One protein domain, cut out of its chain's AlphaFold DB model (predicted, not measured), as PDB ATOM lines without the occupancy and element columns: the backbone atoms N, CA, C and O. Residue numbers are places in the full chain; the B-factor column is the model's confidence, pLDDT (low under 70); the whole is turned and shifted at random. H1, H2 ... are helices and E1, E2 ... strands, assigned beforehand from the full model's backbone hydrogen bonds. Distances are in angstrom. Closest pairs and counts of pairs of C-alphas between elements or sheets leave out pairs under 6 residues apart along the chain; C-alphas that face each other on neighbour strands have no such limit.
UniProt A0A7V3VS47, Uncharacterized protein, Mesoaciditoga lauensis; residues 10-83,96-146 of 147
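AT A GLANCE: This is residues 10 to 83 and 96 to 146 of the 147 residues of an uncharacterized protein of Mesoaciditoga lauensis (UniProt A0A7V3VS47). A hairpin of two strands, E4 and E5, packs on one side of a long helix, H1, that runs through the middle of the domain, and a second helix, H2, folds back beside the later part of H1 on the other side. A smaller hairpin, E2 and E3, packs on the last residues of H1, and the short strand E1 lies beyond it amid long unnamed stretches. The printed part has 125 residues with two named helices and five named strands, in the order H1, H2, E1, E2, E3, E4, E5; both sheets have two antiparallel strands, E2 - E3 and E4 - E5. The class is mixed, helices and strands, with under half of the residues in named elements. The whole is compact, with a radius of gyration of the C-alphas of 14.4 A, and spans 41 by 34 by 32 A.

HOW THE PARTS SIT: E4, residues 128 to 133, and E5, residues 136 to 141, form a hairpin of antiparallel neighbour strands, with 150 degrees between their directions. N 131 and O 138 are within hydrogen-bond range at 2.9 A, and so are N 138 and O 131 at 2.8 A. H1, residues 15 to 37, has its residues 22 to 34 within 10 A of this sheet. The closest C-alphas of H1 and E5 are those of Ser 29 and Tyr 138, 6.1 A apart, and of H1 and E4 those of Glu 30 and Ile 133, 6.6 A apart. H2, residues 41 to 54, touches H1, which meets it with residues 27 to 35 alone; the closest C-alphas are those of Ile 27 and Ala 51, 5.5 A apart. The two form a helical hairpin, at a shallow tilt of 30 degrees, opposite ways. In both helices every O i to N i+4 pair is within hydrogen-bond range. E2, residues 106 to 110, and E3, residues 115 to 117, form another antiparallel hairpin, with 141 degrees between their directions; N 109 and O 116 are 2.9 A apart, within hydrogen-bond range. The closest C-alphas of H1 and E3 are those of Tyr 36 and Met 115, 6.1 A apart. E3 and E5 are near each other, with 5 pairs of C-alphas within 10 A. E1, residues 67 to 70, pairs with no named strand, but its residues 68 to 69 pair antiparallel with residues 77 to 78. The closest C-alphas of E1 and E2 are those of Ala 70 and Thr 107, 7.6 A apart. H2 is apart from E4 and E5, and H1 is apart from E1.

IN THESE COORDINATES: E4 is 16.0 A long from first to last C-alpha and E5 16.6 A; C-alpha 141, where E5 ends, is at (14.861, 3.195, -45.462). H1 is 33.2 A long, from C-alpha 15 at (14.488, 12.380, -60.066) to C-alpha 37 at (35.206, -1.115, -37.915). H2 is 19.8 A long. E2 measures 12.9 A, E1 8.5 A and E3 6.3 A.

THE WHOLE: The two C-alphas farthest apart are those of Gly 12 and Asn 39, at 42.0 A, while the first and last printed C-alphas, of Glu 10 and Leu 146, are 6.1 A apart. Residues 84 to 95 are not printed, within the link across the cut from E1 to E2, and C-alphas 83 and 96 are 17.5 A apart. Of the links that are printed whole, that from H2 to E1 is long, with 12 residues. The mean pLDDT of the printed part is 96.2, and no printed residue is under 70.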
ATOM      1  N   GLU A  10       7.565  11.109 -50.741       96.38
ATOM      2  CA  GLU A  10       7.491  11.930 -51.942       96.38
ATOM      3  C   GLU A  10       6.078  11.836 -52.541       96.38
ATOM      4  O   GLU A  10       5.554  10.745 -52.761       96.38
ATOM      5  N   PHE A  11       5.441  12.990 -52.762       95.88
ATOM      6  CA  PHE A  11       4.067  13.103 -53.290       95.88
ATOM      7  C   PHE A  11       4.014  13.284 -54.813       95.88
ATOM      8  O   PHE A  11       2.945  13.323 -55.415       95.88
ATOM      9  N   GLY A  12       5.170  13.447 -55.444       94.81
ATOM     10  CA  GLY A  12       5.323  13.605 -56.879       94.81
ATOM     11  C   GLY A  12       6.795  13.454 -57.208       94.81
ATOM     12  O   GLY A  12       7.622  14.053 -56.527       94.81
ATOM     13  N   ARG A  13       7.103  12.628 -58.207       94.25
ATOM     14  CA  ARG A  13       8.480  12.204 -58.466       94.25
ATOM     15  C   ARG A  13       9.377  13.370 -58.855       94.25
ATOM     16  O   ARG A  13       9.078  14.079 -59.818       94.25
ATOM     17  N   ASP A  14      10.498  13.498 -58.160       96.19
ATOM     18  CA  ASP A  14      11.611  14.369 -58.506       96.19
ATOM     19  C   ASP A  14      12.897  13.536 -58.585       96.19
ATOM     20  O   ASP A  14      13.552  13.222 -57.592       96.19
ATOM     21  N   GLU A  15      13.301  13.201 -59.812       96.62
ATOM     22  CA  GLU A  15      14.488  12.380 -60.066       96.62
ATOM     23  C   GLU A  15      15.777  12.988 -59.487       96.62
ATOM     24  O   GLU A  15      16.696  12.254 -59.115       96.62
ATOM     25  N   LYS A  16      15.873  14.323 -59.384       97.25
ATOM     26  CA  LYS A  16      17.055  14.977 -58.801       97.25
ATOM     27  C   LYS A  16      17.094  14.768 -57.295       97.25
ATOM     28  O   LYS A  16      18.165  14.496 -56.749       97.25
ATOM     29  N   PHE A  17      15.941  14.882 -56.642       97.56
ATOM     30  CA  PHE A  17      15.793  14.595 -55.223       97.56
ATOM     31  C   PHE A  17      16.068  13.118 -54.919       97.56
ATOM     32  O   PHE A  17      16.884  12.823 -54.044       97.56
ATOM     33  N   GLU A  18      15.471  12.196 -55.680       97.75
ATOM     34  CA  GLU A  18      15.697  10.753 -55.536       97.75
ATOM     35  C   GLU A  18      17.194  10.409 -55.669       97.75
ATOM     36  O   GLU A  18      17.760   9.708 -54.825       97.75
ATOM     37  N   ALA A  19      17.878  10.963 -56.679       97.56
ATOM     38  CA  ALA A  19      19.312  10.759 -56.872       97.56
ATOM     39  C   ALA A  19      20.160  11.344 -55.727       97.56
ATOM     40  O   ALA A  19      21.146  10.732 -55.310       97.56
ATOM     41  N   GLN A  20      19.797  12.514 -55.191       98.19
ATOM     42  CA  GLN A  20      20.478  13.097 -54.032       98.19
ATOM     43  C   GLN A  20      20.266  12.254 -52.766       98.19
ATOM     44  O   GLN A  20      21.204  12.062 -51.990       98.19
ATOM     45  N   TYR A  21      19.059  11.718 -52.579       98.38
ATOM     46  CA  TYR A  21      18.718  10.864 -51.447       98.38
ATOM     47  C   TYR A  21      19.537   9.574 -51.458       98.38
ATOM     48  O   TYR A  21      20.059   9.179 -50.416       98.38
ATOM     49  N   ILE A  22      19.724   8.963 -52.633       98.00
ATOM     50  CA  ILE A  22      20.592   7.789 -52.800       98.00
ATOM     51  C   ILE A  22      22.029   8.107 -52.367       98.00
ATOM     52  O   ILE A  22      22.595   7.352 -51.582       98.00
ATOM     53  N   LYS A  23      22.597   9.254 -52.764       98.38
ATOM     54  CA  LYS A  23      23.945   9.647 -52.309       98.38
ATOM     55  C   LYS A  23      24.026   9.799 -50.787       98.38
ATOM     56  O   LYS A  23      24.976   9.339 -50.165       98.38
ATOM     57  N   ASN A  24      23.025  10.419 -50.161       98.50
ATOM     58  CA  ASN A  24      22.998  10.553 -48.702       98.50
ATOM     59  C   ASN A  24      22.838   9.186 -47.997       98.50
ATOM     60  O   ASN A  24      23.438   8.940 -46.950       98.50
ATOM     61  N   MET A  25      22.084   8.262 -48.597       98.56
ATOM     62  CA  MET A  25      21.973   6.873 -48.140       98.56
ATOM     63  C   MET A  25      23.312   6.121 -48.219       98.56
ATOM     64  O   MET A  25      23.642   5.352 -47.309       98.56
ATOM     65  N   GLU A  26      24.086   6.337 -49.281       98.56
ATOM     66  CA  GLU A  26      25.430   5.774 -49.442       98.56
ATOM     67  C   GLU A  26      26.395   6.344 -48.394       98.56
ATOM     68  O   GLU A  26      27.031   5.562 -47.684       98.56
ATOM     69  N   ILE A  27      26.407   7.670 -48.197       98.69
ATOM     70  CA  ILE A  27      27.183   8.340 -47.138       98.69
ATOM     71  C   ILE A  27      26.858   7.736 -45.767       98.69
ATOM     72  O   ILE A  27      27.763   7.326 -45.044       98.69
ATOM     73  N   GLU A  28      25.581   7.615 -45.393       98.38
ATOM     74  CA  GLU A  28      25.211   7.001 -44.112       98.38
ATOM     75  C   GLU A  28      25.707   5.556 -43.989       98.38
ATOM     76  O   GLU A  28      26.197   5.150 -42.935       98.38
ATOM     77  N   SER A  29      25.603   4.772 -45.062       98.50
ATOM     78  CA  SER A  29      26.037   3.373 -45.066       98.50
ATOM     79  C   SER A  29      27.553   3.251 -44.872       98.50
ATOM     80  O   SER A  29      28.005   2.379 -44.127       98.50
ATOM     81  N   GLU A  30      28.337   4.160 -45.455       98.75
ATOM     82  CA  GLU A  30      29.780   4.274 -45.210       98.75
ATOM     83  C   GLU A  30      30.091   4.655 -43.753       98.75
ATOM     84  O   GLU A  30      30.985   4.071 -43.133       98.75
ATOM     85  N   ILE A  31      29.313   5.568 -43.162       98.56
ATOM     86  CA  ILE A  31      29.453   5.968 -41.752       98.56
ATOM     87  C   ILE A  31      29.158   4.791 -40.815       98.56
ATOM     88  O   ILE A  31      29.873   4.578 -39.831       98.56
ATOM     89  N   LEU A  32      28.130   3.991 -41.108       98.19
ATOM     90  CA  LEU A  32      27.794   2.795 -40.331       98.19
ATOM     91  C   LEU A  32      28.879   1.723 -40.434       98.19
ATOM     92  O   LEU A  32      29.221   1.098 -39.426       98.19
ATOM     93  N   ASP A  33      29.451   1.525 -41.620       98.31
ATOM     94  CA  ASP A  33      30.590   0.626 -41.811       98.31
ATOM     95  C   ASP A  33      31.841   1.103 -41.063       98.31
ATOM     96  O   ASP A  33      32.478   0.311 -40.362       98.31
ATOM     97  N   SER A  34      32.149   2.403 -41.115       98.06
ATOM     98  CA  SER A  34      33.227   2.992 -40.314       98.06
ATOM     99  C   SER A  34      32.981   2.816 -38.814       98.06
ATOM    100  O   SER A  34      33.866   2.359 -38.090       98.06
ATOM    101  N   THR A  35      31.758   3.071 -38.342       97.81
ATOM    102  CA  THR A  35      31.379   2.905 -36.928       97.81
ATOM    103  C   THR A  35      31.589   1.474 -36.447       97.81
ATOM    104  O   THR A  35      32.076   1.252 -35.338       97.81
ATOM    105  N   TYR A  36      31.251   0.488 -37.278       96.94
ATOM    106  CA  TYR A  36      31.471  -0.915 -36.951       96.94
ATOM    107  C   TYR A  36      32.962  -1.270 -36.871       96.94
ATOM    108  O   TYR A  36      33.381  -1.938 -35.926       96.94
ATOM    109  N   ARG A  37      33.767  -0.808 -37.836       95.94
ATOM    110  CA  ARG A  37      35.206  -1.115 -37.915       95.94
ATOM    111  C   ARG A  37      36.075  -0.303 -36.955       95.94
ATOM    112  O   ARG A  37      37.207  -0.696 -36.691       95.94
ATOM    113  N   SER A  38      35.581   0.829 -36.472       95.62
ATOM    114  CA  SER A  38      36.334   1.758 -35.635       95.62
ATOM    115  C   SER A  38      36.045   1.554 -34.153       95.62
ATOM    116  O   SER A  38      34.920   1.265 -33.744       95.62
ATOM    117  N   ASN A  39      37.059   1.790 -33.324       94.56
ATOM    118  CA  ASN A  39      36.922   1.898 -31.872       94.56
ATOM    119  C   ASN A  39      37.055   3.349 -31.385       94.56
ATOM    120  O   ASN A  39      37.184   3.565 -30.191       94.56
ATOM    121  N   SER A  40      37.022   4.342 -32.279       96.69
ATOM    122  CA  SER A  40      37.158   5.767 -31.945       96.69
ATOM    123  C   SER A  40      36.162   6.629 -32.715       96.69
ATOM    124  O   SER A  40      36.051   6.511 -33.938       96.69
ATOM    125  N   ILE A  41      35.485   7.540 -32.011       97.62
ATOM    126  CA  ILE A  41      34.588   8.531 -32.623       97.62
ATOM    127  C   ILE A  41      35.358   9.470 -33.550       97.62
ATOM    128  O   ILE A  41      34.869   9.774 -34.633       97.62
ATOM    129  N   GLY A  42      36.567   9.895 -33.173       97.88
ATOM    130  CA  GLY A  42      37.390  10.763 -34.016       97.88
ATOM    131  C   GLY A  42      37.726  10.122 -35.364       97.88
ATOM    132  O   GLY A  42      37.670  10.793 -36.391       97.88
ATOM    133  N   GLN A  43      37.995   8.812 -35.379       98.19
ATOM    134  CA  GLN A  43      38.228   8.071 -36.621       98.19
ATOM    135  C   GLN A  43      36.954   7.955 -37.471       98.19
ATOM    136  O   GLN A  43      37.025   8.112 -38.686       98.19
ATOM    137  N   VAL A  44      35.791   7.730 -36.847       98.44
ATOM    138  CA  VAL A  44      34.509   7.736 -37.574       98.44
ATOM    139  C   VAL A  44      34.231   9.117 -38.162       98.44
ATOM    140  O   VAL A  44      33.793   9.211 -39.301       98.44
ATOM    141  N   PHE A  45      34.528  10.193 -37.432       98.62
ATOM    142  CA  PHE A  45      34.327  11.555 -37.927       98.62
ATOM    143  C   PHE A  45      35.224  11.880 -39.124       98.62
ATOM    144  O   PHE A  45      34.764  12.467 -40.095       98.62
ATOM    145  N   PHE A  46      36.477  11.434 -39.104       98.44
ATOM    146  CA  PHE A  46      37.353  11.547 -40.268       98.44
ATOM    147  C   PHE A  46      36.814  10.780 -41.489       98.44
ATOM    148  O   PHE A  46      36.902  11.259 -42.620       98.44
ATOM    149  N   ASP A  47      36.222   9.603 -41.277       98.56
ATOM    150  CA  ASP A  47      35.584   8.847 -42.357       98.56
ATOM    151  C   ASP A  47      34.272   9.505 -42.827       98.56
ATOM    152  O   ASP A  47      33.975   9.454 -44.018       98.56
ATOM    153  N   ILE A  48      33.533  10.189 -41.941       98.69
ATOM    154  CA  ILE A  48      32.390  11.042 -42.309       98.69
ATOM    155  C   ILE A  48      32.850  12.124 -43.295       98.69
ATOM    156  O   ILE A  48      32.292  12.231 -44.383       98.69
ATOM    157  N   GLU A  49      33.889  12.894 -42.958       98.62
ATOM    158  CA  GLU A  49      34.418  13.959 -43.828       98.62
ATOM    159  C   GLU A  49      34.793  13.418 -45.219       98.62
ATOM    160  O   GLU A  49      34.467  14.020 -46.245       98.62
ATOM    161  N   LYS A  50      35.427  12.240 -45.260       98.62
ATOM    162  CA  LYS A  50      35.785  11.559 -46.509       98.62
ATOM    163  C   LYS A  50      34.581  11.098 -47.317       98.62
ATOM    164  O   LYS A  50      34.605  11.282 -48.531       98.62
ATOM    165  N   ALA A  51      33.570  10.513 -46.676       98.56
ATOM    166  CA  ALA A  51      32.358  10.052 -47.347       98.56
ATOM    167  C   ALA A  51      31.630  11.232 -48.009       98.56
ATOM    168  O   ALA A  51      31.297  11.203 -49.188       98.56
ATOM    169  N   TYR A  52      31.476  12.351 -47.302       98.69
ATOM    170  CA  TYR A  52      30.911  13.554 -47.912       98.69
ATOM    171  C   TYR A  52      31.730  14.043 -49.116       98.69
ATOM    172  O   TYR A  52      31.165  14.337 -50.171       98.69
ATOM    173  N   ALA A  53      33.060  14.094 -48.998       98.62
ATOM    174  CA  ALA A  53      33.928  14.525 -50.092       98.62
ATOM    175  C   ALA A  53      33.886  13.582 -51.310       98.62
ATOM    176  O   ALA A  53      33.822  14.068 -52.441       98.62
ATOM    177  N   SER A  54      33.887  12.260 -51.108       98.31
ATOM    178  CA  SER A  54      33.857  11.266 -52.197       98.31
ATOM    179  C   SER A  54      32.555  11.313 -53.001       98.31
ATOM    180  O   SER A  54      32.569  11.065 -54.206       98.31
ATOM    181  N   HIS A  55      31.453  11.711 -52.361       98.31
ATOM    182  CA  HIS A  55      30.136  11.879 -52.982       98.31
ATOM    183  C   HIS A  55      29.899  13.272 -53.596       98.31
ATOM    184  O   HIS A  55      28.834  13.531 -54.167       98.31
ATOM    185  N   GLY A  56      30.903  14.158 -53.535       98.06
ATOM    186  CA  GLY A  56      30.874  15.496 -54.138       98.06
ATOM    187  C   GLY A  56      30.328  16.605 -53.234       98.06
ATOM    188  O   GLY A  56      29.959  17.663 -53.738       98.06
ATOM    189  N   TYR A  57      30.289  16.387 -51.917       98.06
ATOM    190  CA  TYR A  57      29.722  17.301 -50.917       98.06
ATOM    191  C   TYR A  57      30.708  17.644 -49.779       98.06
ATOM    192  O   TYR A  57      30.352  17.522 -48.607       98.06
ATOM    193  N   PRO A  58      31.948  18.076 -50.072       97.94
ATOM    194  CA  PRO A  58      33.051  18.119 -49.101       97.94
ATOM    195  C   PRO A  58      32.804  18.969 -47.841       97.94
ATOM    196  O   PRO A  58      33.444  18.719 -46.822       97.94
ATOM    197  N   ASP A  59      31.881  19.935 -47.889       97.75
ATOM    198  CA  ASP A  59      31.576  20.840 -46.773       97.75
ATOM    199  C   ASP A  59      30.165  20.665 -46.177       97.75
ATOM    200  O   ASP A  59      29.858  21.293 -45.164       97.75
ATOM    201  N   GLU A  60      29.309  19.798 -46.736       97.88
ATOM    202  CA  GLU A  60      27.923  19.615 -46.252       97.88
ATOM    203  C   GLU A  60      27.872  19.107 -44.806       97.88
ATOM    204  O   GLU A  60      27.010  19.513 -44.025       97.88
ATOM    205  N   TRP A  61      28.850  18.296 -44.393       97.69
ATOM    206  CA  TRP A  61      28.929  17.793 -43.022       97.69
ATOM    207  C   TRP A  61      29.026  18.908 -41.968       97.69
ATOM    208  O   TRP A  61      28.713  18.672 -40.802       97.69
ATOM    209  N   ARG A  62      29.454  20.117 -42.357       97.75
ATOM    210  CA  ARG A  62      29.577  21.283 -41.467       97.75
ATOM    211  C   ARG A  62      28.236  21.963 -41.202       97.75
ATOM    212  O   ARG A  62      28.111  22.677 -40.210       97.75
ATOM    213  N   LEU A  63      27.252  21.774 -42.082       97.12
ATOM    214  CA  LEU A  63      25.968  22.482 -42.039       97.12
ATOM    215  C   LEU A  63      25.002  21.904 -40.997       97.12
ATOM    216  O   LEU A  63      24.029  22.551 -40.617       97.12
ATOM    217  N   HIS A  64      25.274  20.694 -40.514       95.25
ATOM    218  CA  HIS A  64      24.468  20.001 -39.520       95.25
ATOM    219  C   HIS A  64      25.374  19.113 -38.665       95.25
ATOM    220  O   HIS A  64      26.349  18.557 -39.163       95.25
ATOM    221  N   HIS A  65      25.086  18.957 -37.372       96.12
ATOM    222  CA  HIS A  65      25.818  17.962 -36.591       96.12
ATOM    223  C   HIS A  65      25.550  16.567 -37.168       96.12
ATOM    224  O   HIS A  65      24.430  16.267 -37.566       96.12
ATOM    225  N   GLN A  66      26.557  15.696 -37.161       97.69
ATOM    226  CA  GLN A  66      26.463  14.401 -37.850       97.69
ATOM    227  C   GLN A  66      25.923  13.278 -36.967       97.69
ATOM    228  O   GLN A  66      25.638  12.186 -37.451       97.69
ATOM    229  N   GLY A  67      25.702  13.568 -35.684       97.50
ATOM    230  CA  GLY A  67      25.069  12.665 -34.737       97.50
ATOM    231  C   GLY A  67      26.092  12.139 -33.748       97.50
ATOM    232  O   GLY A  67      26.992  12.872 -33.349       97.50
ATOM    233  N   GLY A  68      25.928  10.898 -33.305       97.31
ATOM    234  CA  GLY A  68      26.862  10.273 -32.375       97.31
ATOM    235  C   GLY A  68      26.186   9.222 -31.513       97.31
ATOM    236  O   GLY A  68      25.261   8.540 -31.960       97.31
ATOM    237  N   ILE A  69      26.647   9.096 -30.271       97.12
ATOM    238  CA  ILE A  69      26.147   8.092 -29.333       97.12
ATOM    239  C   ILE A  69      24.750   8.486 -28.856       97.12
ATOM    240  O   ILE A  69      24.521   9.615 -28.412       97.12
ATOM    241  N   ALA A  70      23.825   7.537 -28.934       96.81
ATOM    242  CA  ALA A  70      22.455   7.652 -28.454       96.81
ATOM    243  C   ALA A  70      22.274   6.876 -27.136       96.81
ATOM    244  O   ALA A  70      23.130   6.091 -26.731       96.81
ATOM    245  N   GLY A  71      21.163   7.112 -26.437       95.19
ATOM    246  CA  GLY A  71      20.926   6.487 -25.138       95.19
ATOM    247  C   GLY A  71      19.634   6.950 -24.477       95.19
ATOM    248  O   GLY A  71      18.551   6.883 -25.060       95.19
ATOM    249  N   TYR A  72      19.714   7.380 -23.225       93.88
ATOM    250  CA  TYR A  72      18.589   7.994 -22.519       93.88
ATOM    251  C   TYR A  72      18.328   9.425 -22.994       93.88
ATOM    252  O   TYR A  72      17.186   9.875 -22.943       93.88
ATOM    253  N   LYS A  73      19.356  10.110 -23.502       93.12
ATOM    254  CA  LYS A  73      19.240  11.372 -24.241       93.12
ATOM    255  C   LYS A  73      19.127  11.124 -25.744       93.12
ATOM    256  O   LYS A  73      19.509  10.068 -26.250       93.12
ATOM    257  N   THR A  74      18.648  12.139 -26.468       87.00
ATOM    258  CA  THR A  74      18.675  12.151 -27.941       87.00
ATOM    259  C   THR A  74      20.100  11.953 -28.448       87.00
ATOM    260  O   THR A  74      20.306  11.191 -29.389       87.00
ATOM    261  N   ARG A  75      21.082  12.581 -27.786       94.12
ATOM    262  CA  ARG A  75      22.517  12.307 -27.913       94.12
ATOM    263  C   ARG A  75      23.157  12.297 -26.527       94.12
ATOM    264  O   ARG A  75      23.041  13.272 -25.787       94.12
ATOM    265  N   GLU A  76      23.820  11.200 -26.184       95.44
ATOM    266  CA  GLU A  76      24.708  11.146 -25.015       95.44
ATOM    267  C   GLU A  76      26.047  11.811 -25.342       95.44
ATOM    268  O   GLU A  76      26.604  12.531 -24.517       95.44
ATOM    269  N   VAL A  77      26.522  11.610 -26.576       96.19
ATOM    270  CA  VAL A  77      27.728  12.237 -27.122       96.19
ATOM    271  C   VAL A  77      27.435  12.694 -28.546       96.19
ATOM    272  O   VAL A  77      27.061  11.886 -29.396       96.19
ATOM    273  N   VAL A  78      27.620  13.987 -28.810       97.31
ATOM    274  CA  VAL A  78      27.611  14.541 -30.171       97.31
ATOM    275  C   VAL A  78      29.027  14.440 -30.717       97.31
ATOM    276  O   VAL A  78      29.953  14.989 -30.125       97.31
ATOM    277  N   ALA A  79      29.205  13.719 -31.818       97.62
ATOM    278  CA  ALA A  79      30.502  13.536 -32.445       97.62
ATOM    279  C   ALA A  79      31.005  14.857 -33.045       97.62
ATOM    280  O   ALA A  79      30.238  15.609 -33.648       97.62
ATOM    281  N   ILE A  80      32.302  15.114 -32.887       97.25
ATOM    282  CA  ILE A  80      33.006  16.270 -33.451       97.25
ATOM    283  C   ILE A  80      34.351  15.811 -34.034       97.25
ATOM    284  O   ILE A  80      34.846  14.748 -33.630       97.25
ATOM    285  N   PRO A  81      34.973  16.599 -34.931       96.44
ATOM    286  CA  PRO A  81      36.310  16.306 -35.434       96.44
ATOM    287  C   PRO A  81      37.323  16.098 -34.303       96.44
ATOM    288  O   PRO A  81      37.285  16.786 -33.283       96.44
ATOM    289  N   HIS A  82      38.242  15.150 -34.497       95.31
ATOM    290  CA  HIS A  82      39.351  14.852 -33.575       95.31
ATOM    291  C   HIS A  82      38.941  14.491 -32.135       95.31
ATOM    292  O   HIS A  82      39.763  14.555 -31.220       95.31
ATOM    293  N   MET A  83      37.687  14.081 -31.911       95.94
ATOM    294  CA  MET A  83      37.229  13.663 -30.588       95.94
ATOM    295  C   MET A  83      38.014  12.441 -30.086       95.94
ATOM    296  O   MET A  83      37.967  11.362 -30.681       95.94
ATOM    297  N   ASN A  96      23.104  11.074 -38.355       97.25
ATOM    298  CA  ASN A  96      22.066  11.821 -39.052       97.25
ATOM    299  C   ASN A  96      22.595  12.619 -40.259       97.25
ATOM    300  O   ASN A  96      22.379  13.837 -40.325       97.25
ATOM    301  N   PRO A  97      23.290  11.958 -41.210       97.81
ATOM    302  CA  PRO A  97      23.875  12.641 -42.348       97.81
ATOM    303  C   PRO A  97      22.808  13.338 -43.192       97.81
ATOM    304  O   PRO A  97      21.654  12.914 -43.329       97.81
ATOM    305  N   THR A  98      23.185  14.506 -43.680       97.69
ATOM    306  CA  THR A  98      22.331  15.461 -44.366       97.69
ATOM    307  C   THR A  98      23.127  16.016 -45.526       97.69
ATOM    308  O   THR A  98      24.180  16.609 -45.330       97.69
ATOM    309  N   VAL A  99      22.594  15.831 -46.724       97.88
ATOM    310  CA  VAL A  99      22.989  16.594 -47.902       97.88
ATOM    311  C   VAL A  99      21.819  17.521 -48.168       97.88
ATOM    312  O   VAL A  99      20.721  17.008 -48.378       97.88
ATOM    313  N   THR A 100      22.026  18.838 -48.119       95.88
ATOM    314  CA  THR A 100      20.971  19.864 -48.200       95.88
ATOM    315  C   THR A 100      19.837  19.468 -49.151       95.88
ATOM    316  O   THR A 100      20.040  19.341 -50.358       95.88
ATOM    317  N   GLY A 101      18.646  19.252 -48.576       94.94
ATOM    318  CA  GLY A 101      17.460  18.707 -49.253       94.94
ATOM    319  C   GLY A 101      17.059  17.305 -48.778       94.94
ATOM    320  O   GLY A 101      15.878  16.979 -48.752       94.94
ATOM    321  N   THR A 102      18.007  16.497 -48.305       97.50
ATOM    322  CA  THR A 102      17.799  15.106 -47.875       97.50
ATOM    323  C   THR A 102      18.421  14.857 -46.507       97.50
ATOM    324  O   THR A 102      19.459  15.421 -46.161       97.50
ATOM    325  N   LYS A 103      17.823  13.957 -45.729       97.00
ATOM    326  CA  LYS A 103      18.354  13.527 -44.437       97.00
ATOM    327  C   LYS A 103      18.116  12.036 -44.245       97.00
ATOM    328  O   LYS A 103      17.025  11.543 -44.530       97.00
ATOM    329  N   MET A 104      19.115  11.357 -43.700       97.06
ATOM    330  CA  MET A 104      19.005   9.984 -43.226       97.06
ATOM    331  C   MET A 104      19.194   9.966 -41.716       97.06
ATOM    332  O   MET A 104      19.977  10.746 -41.187       97.06
ATOM    333  N   GLU A 105      18.451   9.119 -41.009       97.38
ATOM    334  CA  GLU A 105      18.658   8.877 -39.582       97.38
ATOM    335  C   GLU A 105      17.953   7.584 -39.181       97.38
ATOM    336  O   GLU A 105      16.782   7.366 -39.501       97.38
ATOM    337  N   ASP A 106      18.656   6.746 -38.440       97.06
ATOM    338  CA  ASP A 106      18.121   5.594 -37.730       97.06
ATOM    339  C   ASP A 106      18.976   5.341 -36.484       97.06
ATOM    340  O   ASP A 106      20.088   5.856 -36.351       97.06
ATOM    341  N   THR A 107      18.460   4.528 -35.562       97.31
ATOM    342  CA  THR A 107      19.199   4.132 -34.361       97.31
ATOM    343  C   THR A 107      19.751   2.724 -34.515       97.31
ATOM    344  O   THR A 107      19.011   1.796 -34.846       97.31
ATOM    345  N   TYR A 108      21.033   2.549 -34.207       96.94
ATOM    346  CA  TYR A 108      21.751   1.279 -34.311       96.94
ATOM    347  C   TYR A 108      22.445   0.935 -33.015       96.94
ATOM    348  O   TYR A 108      22.764   1.827 -32.245       96.94
ATOM    349  N   VAL A 109      22.763  -0.338 -32.817       96.62
ATOM    350  CA  VAL A 109      23.703  -0.798 -31.791       96.62
ATOM    351  C   VAL A 109      24.895  -1.445 -32.473       96.62
ATOM    352  O   VAL A 109      24.713  -2.309 -33.331       96.62
ATOM    353  N   LYS A 110      26.111  -1.058 -32.075       95.88
ATOM    354  CA  LYS A 110      27.330  -1.757 -32.490       95.88
ATOM    355  C   LYS A 110      27.428  -3.080 -31.728       95.88
ATOM    356  O   LYS A 110      27.561  -3.089 -30.503       95.88
ATOM    357  N   THR A 111      27.363  -4.197 -32.445       94.69
ATOM    358  CA  THR A 111      27.585  -5.546 -31.907       94.69
ATOM    359  C   THR A 111      28.868  -6.138 -32.489       94.69
ATOM    360  O   THR A 111      29.523  -5.523 -33.331       94.69
ATOM    361  N   ARG A 112      29.232  -7.349 -32.060       92.38
ATOM    362  CA  ARG A 112      30.371  -8.088 -32.630       92.38
ATOM    363  C   ARG A 112      30.144  -8.468 -34.098       92.38
ATOM    364  O   ARG A 112      31.083  -8.466 -34.890       92.38
ATOM    365  N   ASP A 113      28.890  -8.705 -34.473       91.56
ATOM    366  CA  ASP A 113      28.513  -9.185 -35.806       91.56
ATOM    367  C   ASP A 113      28.228  -8.050 -36.804       91.56
ATOM    368  O   ASP A 113      28.252  -8.270 -38.017       91.56
ATOM    369  N   GLY A 114      27.968  -6.827 -36.326       93.44
ATOM    370  CA  GLY A 114      27.677  -5.686 -37.194       93.44
ATOM    371  C   GLY A 114      26.975  -4.521 -36.499       93.44
ATOM    372  O   GLY A 114      26.829  -4.477 -35.277       93.44
ATOM    373  N   MET A 115      26.484  -3.581 -37.308       96.12
ATOM    374  CA  MET A 115      25.548  -2.550 -36.854       96.12
ATOM    375  C   MET A 115      24.128  -3.114 -36.867       96.12
ATOM    376  O   MET A 115      23.540  -3.326 -37.927       96.12
ATOM    377  N   LYS A 116      23.551  -3.351 -35.689       95.12
ATOM    378  CA  LYS A 116      22.169  -3.819 -35.553       95.12
ATOM    379  C   LYS A 116      21.205  -2.635 -35.581       95.12
ATOM    380  O   LYS A 116      21.171  -1.861 -34.630       95.12
ATOM    381  N   LEU A 117      20.400  -2.522 -36.636       95.44
ATOM    382  CA  LEU A 117      19.325  -1.529 -36.753       95.44
ATOM    383  C   LEU A 117      18.213  -1.793 -35.724       95.44
ATOM    384  O   LEU A 117      17.729  -2.919 -35.612       95.44
ATOM    385  N   LEU A 118      17.804  -0.757 -34.987       95.00
ATOM    386  CA  LEU A 118      16.742  -0.829 -33.977       95.00
ATOM    387  C   LEU A 118      15.432  -0.175 -34.419       95.00
ATOM    388  O   LEU A 118      14.365  -0.617 -34.012       95.00
ATOM    389  N   SER A 119      15.496   0.869 -35.242       92.94
ATOM    390  CA  SER A 119      14.335   1.639 -35.709       92.94
ATOM    391  C   SER A 119      13.663   1.024 -36.943       92.94
ATOM    392  O   SER A 119      13.219   1.731 -37.846       92.94
ATOM    393  N   VAL A 120      13.585  -0.306 -36.996       89.31
ATOM    394  CA  VAL A 120      12.925  -1.047 -38.076       89.31
ATOM    395  C   VAL A 120      11.608  -1.630 -37.582       89.31
ATOM    396  O   VAL A 120      11.562  -2.305 -36.558       89.31
ATOM    397  N   ASP A 121      10.538  -1.394 -38.335       85.00
ATOM    398  CA  ASP A 121       9.285  -2.122 -38.164       85.00
ATOM    399  C   ASP A 121       9.321  -3.369 -39.053       85.00
ATOM    400  O   ASP A 121       9.322  -3.264 -40.281       85.00
ATOM    401  N   SER A 122       9.383  -4.554 -38.440       82.06
ATOM    402  CA  SER A 122       9.404  -5.834 -39.159       82.06
ATOM    403  C   SER A 122       8.086  -6.150 -39.867       82.06
ATOM    404  O   SER A 122       8.086  -6.934 -40.810       82.06
ATOM    405  N   ASN A 123       6.982  -5.549 -39.422       89.50
ATOM    406  CA  ASN A 123       5.658  -5.705 -40.025       89.50
ATOM    407  C   ASN A 123       5.295  -4.514 -40.927       89.50
ATOM    408  O   ASN A 123       4.249  -4.514 -41.581       89.50
ATOM    409  N   GLY A 124       6.154  -3.496 -40.955       87.31
ATOM    410  CA  GLY A 124       5.952  -2.268 -41.699       87.31
ATOM    411  C   GLY A 124       6.147  -2.472 -43.197       87.31
ATOM    412  O   GLY A 124       6.998  -3.239 -43.643       87.31
ATOM    413  N   LYS A 125       5.379  -1.723 -43.991       91.00
ATOM    414  CA  LYS A 125       5.476  -1.712 -45.462       91.00
ATOM    415  C   LYS A 125       6.389  -0.611 -46.001       91.00
ATOM    416  O   LYS A 125       6.352  -0.317 -47.192       91.00
ATOM    417  N   TRP A 126       7.169   0.034 -45.130       94.94
ATOM    418  CA  TRP A 126       8.089   1.079 -45.565       94.94
ATOM    419  C   TRP A 126       9.108   0.492 -46.554       94.94
ATOM    420  O   TRP A 126       9.623  -0.595 -46.280       94.94
ATOM    421  N   PRO A 127       9.401   1.150 -47.688       95.44
ATOM    422  CA  PRO A 127      10.372   0.632 -48.641       95.44
ATOM    423  C   PRO A 127      11.788   0.718 -48.070       95.44
ATOM    424  O   PRO A 127      12.121   1.634 -47.321       95.44
ATOM    425  N   TYR A 128      12.638  -0.239 -48.428       94.94
ATOM    426  CA  TYR A 128      14.051  -0.240 -48.057       94.94
ATOM    427  C   TYR A 128      14.903  -0.550 -49.284       94.94
ATOM    428  O   TYR A 128      14.456  -1.263 -50.181       94.94
ATOM    429  N   ALA A 129      16.126  -0.041 -49.286       95.81
ATOM    430  CA  ALA A 129      17.165  -0.380 -50.244       95.81
ATOM    431  C   ALA A 129      18.351  -1.038 -49.524       95.81
ATOM    432  O   ALA A 129      18.519  -0.903 -48.307       95.81
ATOM    433  N   GLU A 130      19.158  -1.771 -50.282       96.56
ATOM    434  CA  GLU A 130      20.389  -2.392 -49.803       96.56
ATOM    435  C   GLU A 130      21.593  -1.666 -50.395       96.56
ATOM    436  O   GLU A 130      21.702  -1.522 -51.611       96.56
ATOM    437  N   VAL A 131      22.513  -1.243 -49.530       97.81
ATOM    438  CA  VAL A 131      23.793  -0.649 -49.923       97.81
ATOM    439  C   VAL A 131      24.911  -1.602 -49.523       97.81
ATOM    440  O   VAL A 131      24.961  -2.073 -48.384       97.81
ATOM    441  N   LYS A 132      25.816  -1.910 -50.456       98.00
ATOM    442  CA  LYS A 132      26.931  -2.832 -50.220       98.00
ATOM    443  C   LYS A 132      28.235  -2.066 -50.013       98.00
ATOM    444  O   LYS A 132      28.782  -1.531 -50.969       98.00
ATOM    445  N   ILE A 133      28.770  -2.093 -48.794       97.19
ATOM    446  CA  ILE A 133      30.039  -1.446 -48.421       97.19
ATOM    447  C   ILE A 133      30.991  -2.515 -47.884       97.19
ATOM    448  O   ILE A 133      30.610  -3.299 -47.019       97.19
ATOM    449  N   ASN A 134      32.217  -2.596 -48.413       94.75
ATOM    450  CA  ASN A 134      33.256  -3.528 -47.942       94.75
ATOM    451  C   ASN A 134      32.783  -4.994 -47.793       94.75
ATOM    452  O   ASN A 134      33.167  -5.709 -46.869       94.75
ATOM    453  N   GLY A 135      31.913  -5.447 -48.704       94.56
ATOM    454  CA  GLY A 135      31.346  -6.801 -48.690       94.56
ATOM    455  C   GLY A 135      30.185  -7.020 -47.709       94.56
ATOM    456  O   GLY A 135      29.604  -8.104 -47.722       94.56
ATOM    457  N   ARG A 136      29.806  -6.014 -46.911       95.06
ATOM    458  CA  ARG A 136      28.658  -6.024 -45.990       95.06
ATOM    459  C   ARG A 136      27.455  -5.325 -46.613       95.06
ATOM    460  O   ARG A 136      27.617  -4.429 -47.435       95.06
ATOM    461  N   ILE A 137      26.256  -5.741 -46.214       96.00
ATOM    462  CA  ILE A 137      24.989  -5.164 -46.675       96.00
ATOM    463  C   ILE A 137      24.396  -4.306 -45.557       96.00
ATOM    464  O   ILE A 137      24.200  -4.785 -44.440       96.00
ATOM    465  N   TYR A 138      24.076  -3.056 -45.882       95.81
ATOM    466  CA  TYR A 138      23.383  -2.108 -45.017       95.81
ATOM    467  C   TYR A 138      21.986  -1.860 -45.578       95.81
ATOM    468  O   TYR A 138      21.826  -1.332 -46.677       95.81
ATOM    469  N   ARG A 139      20.957  -2.258 -44.823       94.38
ATOM    470  CA  ARG A 139      19.556  -2.032 -45.196       94.38
ATOM    471  C   ARG A 139      19.111  -0.646 -44.732       94.38
ATOM    472  O   ARG A 139      19.085  -0.379 -43.526       94.38
ATOM    473  N   ARG A 140      18.741   0.222 -45.674       95.69
ATOM    474  CA  ARG A 140      18.367   1.621 -45.419       95.69
ATOM    475  C   ARG A 140      16.926   1.930 -45.814       95.69
ATOM    476  O   ARG A 140      16.454   1.336 -46.783       95.69
ATOM    477  N   PRO A 141      16.192   2.774 -45.056       95.88
ATOM    478  CA  PRO A 141      14.861   3.195 -45.462       95.88
ATOM    479  C   PRO A 141      14.988   3.895 -46.811       95.88
ATOM    480  O   PRO A 141      15.963   4.597 -47.051       95.88
ATOM    481  N   ASN A 142      14.027   3.658 -47.692       96.56
ATOM    482  CA  ASN A 142      13.948   4.323 -48.980       96.56
ATOM    483  C   ASN A 142      12.799   5.344 -48.975       96.56
ATOM    484  O   ASN A 142      12.024   5.423 -48.012       96.56
ATOM    485  N   ILE A 143      12.687   6.109 -50.054       97.25
ATOM    486  CA  ILE A 143      11.595   7.051 -50.288       97.25
ATOM    487  C   ILE A 143      10.285   6.275 -50.456       97.25
ATOM    488  O   ILE A 143      10.201   5.339 -51.254       97.25
ATOM    489  N   LEU A 144       9.256   6.660 -49.699       96.69
ATOM    490  CA  LEU A 144       7.889   6.206 -49.933       96.69
ATOM    491  C   LEU A 144       7.222   7.122 -50.962       96.69
ATOM    492  O   LEU A 144       6.910   8.270 -50.654       96.69
ATOM    493  N   ASN A 145       6.965   6.588 -52.151       95.12
ATOM    494  CA  ASN A 145       6.263   7.299 -53.215       95.12
ATOM    495  C   ASN A 145       4.747   7.172 -53.036       95.12
ATOM    496  O   ASN A 145       4.207   6.064 -53.065       95.12
ATOM    497  N   LEU A 146       4.074   8.305 -52.848       91.56
ATOM    498  CA  LEU A 146       2.620   8.435 -52.779       91.56
ATOM    499  C   LEU A 146       2.138   9.176 -54.029       91.56
ATOM    500  O   LEU A 146       1.803  10.357 -53.970       91.56
TER     501      LEU A 146